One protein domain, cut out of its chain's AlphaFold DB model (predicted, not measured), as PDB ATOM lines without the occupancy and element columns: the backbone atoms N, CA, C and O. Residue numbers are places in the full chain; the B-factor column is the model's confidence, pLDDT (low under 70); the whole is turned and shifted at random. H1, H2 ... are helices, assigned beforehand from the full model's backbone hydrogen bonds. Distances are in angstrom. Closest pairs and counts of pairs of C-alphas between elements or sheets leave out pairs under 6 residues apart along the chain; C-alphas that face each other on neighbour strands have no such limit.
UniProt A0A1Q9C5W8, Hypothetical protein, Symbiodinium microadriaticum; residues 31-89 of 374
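What this domain is: This is residues 31 to 89 of the 374 residues of the protein "Hypothetical protein" of Symbiodinium microadriaticum (UniProt A0A1Q9C5W8). Two helices, H2 and H3, lie side by side and run the same way, and a long loop, residues 54 to 65, folds back from the end of H2 to the beginning of H3. The short H1 packs on H3, while H4 follows H3 almost at once with a change of direction and reaches on beyond the pair to one end of the long axis. The printed part has 59 residues with four named helices, in the order H1, H2, H3, H4, and no named strand; its class is all helix. It is compact, with a radius of gyration of the C-alphas of 11.1 A and spans of 33 by 25 by 16 A.

Where its parts are: Begin at C-alpha 31, at (-10.963, -19.168, 14.976), and go along residues 31 to 35 to C-alpha 36 at (-8.404, -14.014, 29.103). There H1 begins, residues 36 to 40, 6.1 A from first to last C-alpha. Next find H2, residues 44 to 53, which runs 14.5 A. After residues 54 to 65 comes H3, residues 66 to 75, from C-alpha 66 at (1.230, -8.999, 31.027) over 14.4 A. Past Ser 76 you reach H4, residues 77 to 88, the longest helix by residues at 16.3 A; it ends at C-alpha 88, at (-4.297, -15.505, 3.771).

How they stand to each other: Look first at Leu 39 in H1 and Ile 70 in H3: these helices touch, and the two C-alphas are their closest, 6.1 A apart. H1 and H2 are close but not clearly touching, with the closest C-alphas, those of Leu 39 and Leu 47, 7.7 A apart. H2 and H3 touch, closest at the C-alphas of Lys 44 and Lys 66, 6.0 A apart; they run the same way at a shallow tilt of 25 degrees. H2 and H4 only just touch, with 3 pairs of C-alphas within 8 A, and H4 does so with residues 80 to 84 alone. Their closest C-alphas are those of Leu 51 and Ile 80, 7.4 A apart, and they run the same way at a steep tilt of 53 degrees. H3 and H4 meet only through their link, and H1 and H4 are apart. In H1, H2, H3 and H4 every O i to N i+4 pair is within hydrogen-bond range.

The domain as a whole: The two C-alphas farthest apart are those of Arg 63 and Asn 89, at 34.3 A. The printed part has no cut. The link from H2 to H3, 12 residues, is long; those from H1 to H2 and from H3 to H4 are tight. The mean pLDDT of the printed part is 77.8, and it is under 70 at residue 31, residues 53 to 54, 59 to 60, 84 to 85 and 87 to 89.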
ATOM      1  N   MET A  31     -11.852 -19.380  13.836       62.22
ATOM      2  CA  MET A  31     -10.963 -19.168  14.976       62.22
ATOM      3  C   MET A  31     -11.732 -18.469  16.098       62.22
ATOM      4  O   MET A  31     -12.041 -17.278  16.030       62.22
ATOM      5  N   ILE A  32     -12.015 -19.226  17.154       74.12
ATOM      6  CA  ILE A  32     -12.705 -18.743  18.347       74.12
ATOM      7  C   ILE A  32     -11.828 -17.700  19.050       74.12
ATOM      8  O   ILE A  32     -10.621 -17.898  19.222       74.12
ATOM      9  N   LYS A  33     -12.442 -16.592  19.483       81.56
ATOM     10  CA  LYS A  33     -11.773 -15.575  20.302       81.56
ATOM     11  C   LYS A  33     -11.247 -16.217  21.596       81.56
ATOM     12  O   LYS A  33     -12.056 -16.749  22.356       81.56
ATOM     13  N   PRO A  34      -9.929 -16.178  21.868       82.12
ATOM     14  CA  PRO A  34      -9.365 -16.783  23.064       82.12
ATOM     15  C   PRO A  34      -9.871 -16.047  24.302       82.12
ATOM     16  O   PRO A  34     -10.068 -14.828  24.279       82.12
ATOM     17  N   SER A  35     -10.068 -16.778  25.395       83.38
ATOM     18  CA  SER A  35     -10.426 -16.169  26.671       83.38
ATOM     19  C   SER A  35      -9.219 -15.474  27.312       83.38
ATOM     20  O   SER A  35      -8.060 -15.715  26.959       83.38
ATOM     21  N   SER A  36      -9.478 -14.615  28.301       85.25
ATOM     22  CA  SER A  36      -8.404 -14.014  29.103       85.25
ATOM     23  C   SER A  36      -7.524 -15.075  29.775       85.25
ATOM     24  O   SER A  36      -6.316 -14.871  29.903       85.25
ATOM     25  N   ASP A  37      -8.109 -16.205  30.176       82.12
ATOM     26  CA  ASP A  37      -7.398 -17.292  30.849       82.12
ATOM     27  C   ASP A  37      -6.506 -18.071  29.875       82.12
ATOM     28  O   ASP A  37      -5.361 -18.390  30.207       82.12
ATOM     29  N   ASP A  38      -6.963 -18.273  28.635       81.81
ATOM     30  CA  ASP A  38      -6.149 -18.884  27.576       81.81
ATOM     31  C   ASP A  38      -4.897 -18.038  27.305       81.81
ATOM     32  O   ASP A  38      -3.778 -18.551  27.236       81.81
ATOM     33  N   LEU A  39      -5.057 -16.713  27.240       83.88
ATOM     34  CA  LEU A  39      -3.953 -15.776  27.025       83.88
ATOM     35  C   LEU A  39      -3.055 -15.607  28.257       83.88
ATOM     36  O   LEU A  39      -1.872 -15.275  28.123       83.88
ATOM     37  N   ALA A  40      -3.574 -15.871  29.457       84.62
ATOM     38  CA  ALA A  40      -2.786 -15.864  30.684       84.62
ATOM     39  C   ALA A  40      -1.745 -16.993  30.716       84.62
ATOM     40  O   ALA A  40      -0.730 -16.850  31.405       84.62
ATOM     41  N   SER A  41      -1.926 -18.062  29.936       82.75
ATOM     42  CA  SER A  41      -0.930 -19.133  29.794       82.75
ATOM     43  C   SER A  41       0.300 -18.720  28.965       82.75
ATOM     44  O   SER A  41       1.390 -19.246  29.186       82.75
ATOM     45  N   LEU A  42       0.169 -17.714  28.090       82.44
ATOM     46  CA  LEU A  42       1.236 -17.274  27.188       82.44
ATOM     47  C   LEU A  42       2.291 -16.416  27.893       82.44
ATOM     48  O   LEU A  42       2.017 -15.621  28.800       82.44
ATOM     49  N   THR A  43       3.538 -16.522  27.455       85.75
ATOM     50  CA  THR A  43       4.599 -15.600  27.856       85.75
ATOM     51  C   THR A  43       4.384 -14.224  27.227       85.75
ATOM     52  O   THR A  43       3.750 -14.051  26.186       85.75
ATOM     53  N   LYS A  44       4.976 -13.200  27.846       81.06
ATOM     54  CA  LYS A  44       4.952 -11.835  27.309       81.06
ATOM     55  C   LYS A  44       5.545 -11.783  25.890       81.06
ATOM     56  O   LYS A  44       5.040 -11.057  25.043       81.06
ATOM     57  N   THR A  45       6.580 -12.571  25.606       80.75
ATOM     58  CA  THR A  45       7.188 -12.641  24.270       80.75
ATOM     59  C   THR A  45       6.229 -13.227  23.234       80.75
ATOM     60  O   THR A  45       6.101 -12.652  22.158       80.75
ATOM     61  N   GLU A  46       5.502 -14.294  23.564       81.56
ATOM     62  CA  GLU A  46       4.516 -14.909  22.662       81.56
ATOM     63  C   GLU A  46       3.350 -13.961  22.366       81.56
ATOM     64  O   GLU A  46       3.025 -13.742  21.200       81.56
ATOM     65  N   LEU A  47       2.810 -13.287  23.389       81.81
ATOM     66  CA  LEU A  47       1.778 -12.255  23.208       81.81
ATOM     67  C   LEU A  47       2.241 -11.142  22.255       81.81
ATOM     68  O   LEU A  47       1.468 -10.652  21.431       81.81
ATOM     69  N   ARG A  48       3.521 -10.752  22.326       82.00
ATOM     70  CA  ARG A  48       4.102  -9.748  21.426       82.00
ATOM     71  C   ARG A  48       4.110 -10.213  19.975       82.00
ATOM     72  O   ARG A  48       3.839  -9.403  19.090       82.00
ATOM     73  N   GLU A  49       4.489 -11.461  19.729       79.00
ATOM     74  CA  GLU A  49       4.560 -12.003  18.372       79.00
ATOM     75  C   GLU A  49       3.165 -12.147  17.762       79.00
ATOM     76  O   GLU A  49       2.977 -11.771  16.607       79.00
ATOM     77  N   VAL A  50       2.156 -12.544  18.545       76.00
ATOM     78  CA  VAL A  50       0.765 -12.585  18.062       76.00
ATOM     79  C   VAL A  50       0.258 -11.191  17.674       76.00
ATOM     80  O   VAL A  50      -0.274 -11.004  16.581       76.00
ATOM     81  N   LEU A  51       0.514 -10.177  18.506       78.75
ATOM     82  CA  LEU A  51       0.139  -8.788  18.205       78.75
ATOM     83  C   LEU A  51       0.860  -8.239  16.962       78.75
ATOM     84  O   LEU A  51       0.256  -7.521  16.164       78.75
ATOM     85  N   LYS A  52       2.130  -8.608  16.754       79.12
ATOM     86  CA  LYS A  52       2.871  -8.261  15.531       79.12
ATOM     87  C   LYS A  52       2.300  -8.942  14.289       79.12
ATOM     88  O   LYS A  52       2.269  -8.307  13.237       79.12
ATOM     89  N   MET A  53       1.891 -10.208  14.392       68.44
ATOM     90  CA  MET A  53       1.293 -10.942  13.272       68.44
ATOM     91  C   MET A  53      -0.010 -10.285  12.806       68.44
ATOM     92  O   MET A  53      -0.220 -10.173  11.602       68.44
ATOM     93  N   GLY A  54      -0.802  -9.748  13.735       68.94
ATOM     94  CA  GLY A  54      -1.979  -8.925  13.441       68.94
ATOM     95  C   GLY A  54      -1.688  -7.465  13.082       68.94
ATOM     96  O   GLY A  54      -2.549  -6.612  13.258       68.94
ATOM     97  N   GLY A  55      -0.462  -7.131  12.665       71.69
ATOM     98  CA  GLY A  55      -0.104  -5.791  12.184       71.69
ATOM     99  C   GLY A  55       0.028  -4.704  13.261       71.69
ATOM    100  O   GLY A  55       0.390  -3.569  12.943       71.69
ATOM    101  N   LYS A  56      -0.186  -5.008  14.548       75.31
ATOM    102  CA  LYS A  56      -0.089  -4.022  15.635       75.31
ATOM    103  C   LYS A  56       1.355  -3.906  16.143       75.31
ATOM    104  O   LYS A  56       1.849  -4.717  16.929       75.31
ATOM    105  N   LYS A  57       2.057  -2.841  15.738       72.44
ATOM    106  CA  LYS A  57       3.385  -2.495  16.281       72.44
ATOM    107  C   LYS A  57       3.257  -1.774  17.624       72.44
ATOM    108  O   LYS A  57       3.015  -0.575  17.680       72.44
ATOM    109  N   ILE A  58       3.508  -2.481  18.725       70.56
ATOM    110  CA  ILE A  58       3.519  -1.864  20.061       70.56
ATOM    111  C   ILE A  58       4.918  -1.312  20.363       70.56
ATOM    112  O   ILE A  58       5.839  -2.053  20.723       70.56
ATOM    113  N   THR A  59       5.073   0.009  20.245       60.88
ATOM    114  CA  THR A  59       6.349   0.739  20.396       60.88
ATOM    115  C   THR A  59       6.960   0.656  21.800       60.88
ATOM    116  O   THR A  59       8.157   0.873  21.954       60.88
ATOM    117  N   ASN A  60       6.195   0.248  22.820       65.88
ATOM    118  CA  ASN A  60       6.656   0.148  24.213       65.88
ATOM    119  C   ASN A  60       6.289  -1.175  24.906       65.88
ATOM    120  O   ASN A  60       6.100  -1.220  26.123       65.88
ATOM    121  N   PHE A  61       6.230  -2.282  24.161       76.06
ATOM    122  CA  PHE A  61       5.808  -3.576  24.712       76.06
ATOM    123  C   PHE A  61       6.678  -4.057  25.893       76.06
ATOM    124  O   PHE A  61       6.183  -4.680  26.829       76.06
ATOM    125  N   ALA A  62       7.967  -3.694  25.915       70.19
ATOM    126  CA  ALA A  62       8.875  -4.018  27.018       70.19
ATOM    127  C   ALA A  62       8.391  -3.471  28.376       70.19
ATOM    128  O   ALA A  62       8.566  -4.139  29.394       70.19
ATOM    129  N   ARG A  63       7.716  -2.314  28.389       71.25
ATOM    130  CA  ARG A  63       7.180  -1.663  29.598       71.25
ATOM    131  C   ARG A  63       5.711  -2.003  29.886       71.25
ATOM    132  O   ARG A  63       5.195  -1.578  30.910       71.25
ATOM    133  N   CYS A  64       5.048  -2.743  28.998       78.75
ATOM    134  CA  CYS A  64       3.667  -3.188  29.176       78.75
ATOM    135  C   CYS A  64       3.623  -4.362  30.165       78.75
ATOM    136  O   CYS A  64       4.395  -5.307  30.003       78.75
ATOM    137  N   ASP A  65       2.787  -4.329  31.199       84.38
ATOM    138  CA  ASP A  65       2.566  -5.522  32.024       84.38
ATOM    139  C   ASP A  65       1.799  -6.607  31.235       84.38
ATOM    140  O   ASP A  65       1.262  -6.361  30.151       84.38
ATOM    141  N   LYS A  66       1.822  -7.850  31.732       84.06
ATOM    142  CA  LYS A  66       1.230  -8.999  31.027       84.06
ATOM    143  C   LYS A  66      -0.295  -8.871  30.913       84.06
ATOM    144  O   LYS A  66      -0.832  -9.147  29.848       84.06
ATOM    145  N   GLN A  67      -0.963  -8.390  31.962       84.81
ATOM    146  CA  GLN A  67      -2.418  -8.193  31.990       84.81
ATOM    147  C   GLN A  67      -2.872  -7.218  30.897       84.81
ATOM    148  O   GLN A  67      -3.832  -7.461  30.172       84.81
ATOM    149  N   ARG A  68      -2.131  -6.124  30.731       82.50
ATOM    150  CA  ARG A  68      -2.391  -5.109  29.720       82.50
ATOM    151  C   ARG A  68      -2.128  -5.624  28.311       82.50
ATOM    152  O   ARG A  68      -2.874  -5.274  27.405       82.50
ATOM    153  N   ALA A  69      -1.109  -6.460  28.114       82.38
ATOM    154  CA  ALA A  69      -0.888  -7.120  26.828       82.38
ATOM    155  C   ALA A  69      -2.048  -8.064  26.457       82.38
ATOM    156  O   ALA A  69      -2.460  -8.072  25.299       82.38
ATOM    157  N   ILE A  70      -2.600  -8.791  27.435       85.31
ATOM    158  CA  ILE A  70      -3.784  -9.647  27.260       85.31
ATOM    159  C   ILE A  70      -5.002  -8.805  26.865       85.31
ATOM    160  O   ILE A  70      -5.626  -9.087  25.848       85.31
ATOM    161  N   HIS A  71      -5.290  -7.721  27.594       84.69
ATOM    162  CA  HIS A  71      -6.394  -6.818  27.250       84.69
ATOM    163  C   HIS A  71      -6.255  -6.229  25.846       84.69
ATOM    164  O   HIS A  71      -7.181  -6.315  25.050       84.69
ATOM    165  N   MET A  72      -5.070  -5.718  25.498       82.44
ATOM    166  CA  MET A  72      -4.821  -5.183  24.156       82.44
ATOM    167  C   MET A  72      -5.068  -6.221  23.055       82.44
ATOM    168  O   MET A  72      -5.538  -5.865  21.976       82.44
ATOM    169  N   MET A  73      -4.746  -7.488  23.317       84.25
ATOM    170  CA  MET A  73      -4.978  -8.584  22.384       84.25
ATOM    171  C   MET A  73      -6.463  -8.936  22.256       84.25
ATOM    172  O   MET A  73      -6.926  -9.136  21.138       84.25
ATOM    173  N   LEU A  74      -7.216  -8.952  23.360       86.38
ATOM    174  CA  LEU A  74      -8.665  -9.190  23.348       86.38
ATOM    175  C   LEU A  74      -9.440  -8.066  22.654       86.38
ATOM    176  O   LEU A  74     -10.382  -8.350  21.910       86.38
ATOM    177  N   ASP A  75      -9.033  -6.815  22.875       84.50
ATOM    178  CA  ASP A  75      -9.650  -5.631  22.269       84.50
ATOM    179  C   ASP A  75      -9.341  -5.552  20.772       84.50
ATOM    180  O   ASP A  75     -10.178  -5.151  19.970       84.50
ATOM    181  N   SER A  76      -8.137  -5.974  20.378       83.06
ATOM    182  CA  SER A  76      -7.708  -5.949  18.977       83.06
ATOM    183  C   SER A  76      -8.032  -7.239  18.220       83.06
ATOM    184  O   SER A  76      -7.701  -7.316  17.041       83.06
ATOM    185  N   TRP A  77      -8.647  -8.248  18.852       84.88
ATOM    186  CA  TRP A  77      -8.782  -9.594  18.280       84.88
ATOM    187  C   TRP A  77      -9.467  -9.598  16.911       84.88
ATOM    188  O   TRP A  77      -8.926 -10.172  15.971       84.88
ATOM    189  N   SER A  78     -10.596  -8.900  16.762       79.25
ATOM    190  CA  SER A  78     -11.325  -8.843  15.488       79.25
ATOM    191  C   SER A  78     -10.477  -8.222  14.373       79.25
ATOM    192  O   SER A  78     -10.373  -8.785  13.290       79.25
ATOM    193  N   SER A  79      -9.757  -7.134  14.673       79.31
ATOM    194  CA  SER A  79      -8.842  -6.475  13.726       79.31
ATOM    195  C   SER A  79      -7.626  -7.347  13.376       79.31
ATOM    196  O   SER A  79      -7.169  -7.352  12.231       79.31
ATOM    197  N   ILE A  80      -7.105  -8.113  14.342       78.12
ATOM    198  CA  ILE A  80      -6.028  -9.087  14.113       78.12
ATOM    199  C   ILE A  80      -6.515 -10.185  13.162       78.12
ATOM    200  O   ILE A  80      -5.812 -10.505  12.206       78.12
ATOM    201  N   MET A  81      -7.711 -10.726  13.400       78.75
ATOM    202  CA  MET A  81      -8.302 -11.780  12.574       78.75
ATOM    203  C   MET A  81      -8.587 -11.305  11.153       78.75
ATOM    204  O   MET A  81      -8.217 -11.993  10.208       78.75
ATOM    205  N   GLU A  82      -9.142 -10.107  10.994       75.31
ATOM    206  CA  GLU A  82      -9.357  -9.479   9.690       75.31
ATOM    207  C   GLU A  82      -8.033  -9.298   8.931       75.31
ATOM    208  O   GLU A  82      -7.908  -9.692   7.774       75.31
ATOM    209  N   THR A  83      -6.988  -8.818   9.614       73.94
ATOM    210  CA  THR A  83      -5.649  -8.659   9.021       73.94
ATOM    211  C   THR A  83      -5.044 -10.001   8.591       73.94
ATOM    212  O   THR A  83      -4.429 -10.099   7.526       73.94
ATOM    213  N   ILE A  84      -5.197 -11.046   9.410       69.81
ATOM    214  CA  ILE A  84      -4.708 -12.400   9.105       69.81
ATOM    215  C   ILE A  84      -5.477 -12.995   7.922       69.81
ATOM    216  O   ILE A  84      -4.873 -13.609   7.044       69.81
ATOM    217  N   ALA A  85      -6.785 -12.786   7.872       68.31
ATOM    218  CA  ALA A  85      -7.646 -13.316   6.830       68.31
ATOM    219  C   ALA A  85      -7.406 -12.646   5.474       68.31
ATOM    220  O   ALA A  85      -7.226 -13.348   4.482       68.31
ATOM    221  N   VAL A  86      -7.250 -11.317   5.447       70.12
ATOM    222  CA  VAL A  86      -6.810 -10.573   4.254       70.12
ATOM    223  C   VAL A  86      -5.453 -11.083   3.769       70.12
ATOM    224  O   VAL A  86      -5.246 -11.277   2.575       70.12
ATOM    225  N   ARG A  87      -4.522 -11.356   4.690       69.25
ATOM    226  CA  ARG A  87      -3.191 -11.868   4.342       69.25
ATOM    227  C   ARG A  87      -3.221 -13.283   3.756       69.25
ATOM    228  O   ARG A  87      -2.368 -13.598   2.930       69.25
ATOM    229  N   ASN A  88      -4.170 -14.108   4.186       64.81
ATOM    230  CA  ASN A  88      -4.297 -15.505   3.771       64.81
ATOM    231  C   ASN A  88      -5.376 -15.725   2.696       64.81
ATOM    232  O   ASN A  88      -5.584 -16.860   2.284       64.81
ATOM    233  N   ASN A  89      -6.027 -14.661   2.217       66.69
ATOM    234  CA  ASN A  89      -7.105 -14.725   1.229       66.69
ATOM    235  C   ASN A  89      -8.320 -15.564   1.696       66.69
ATOM    236  O   ASN A  89      -8.956 -16.248   0.897       66.69
TER     237      ASN A  89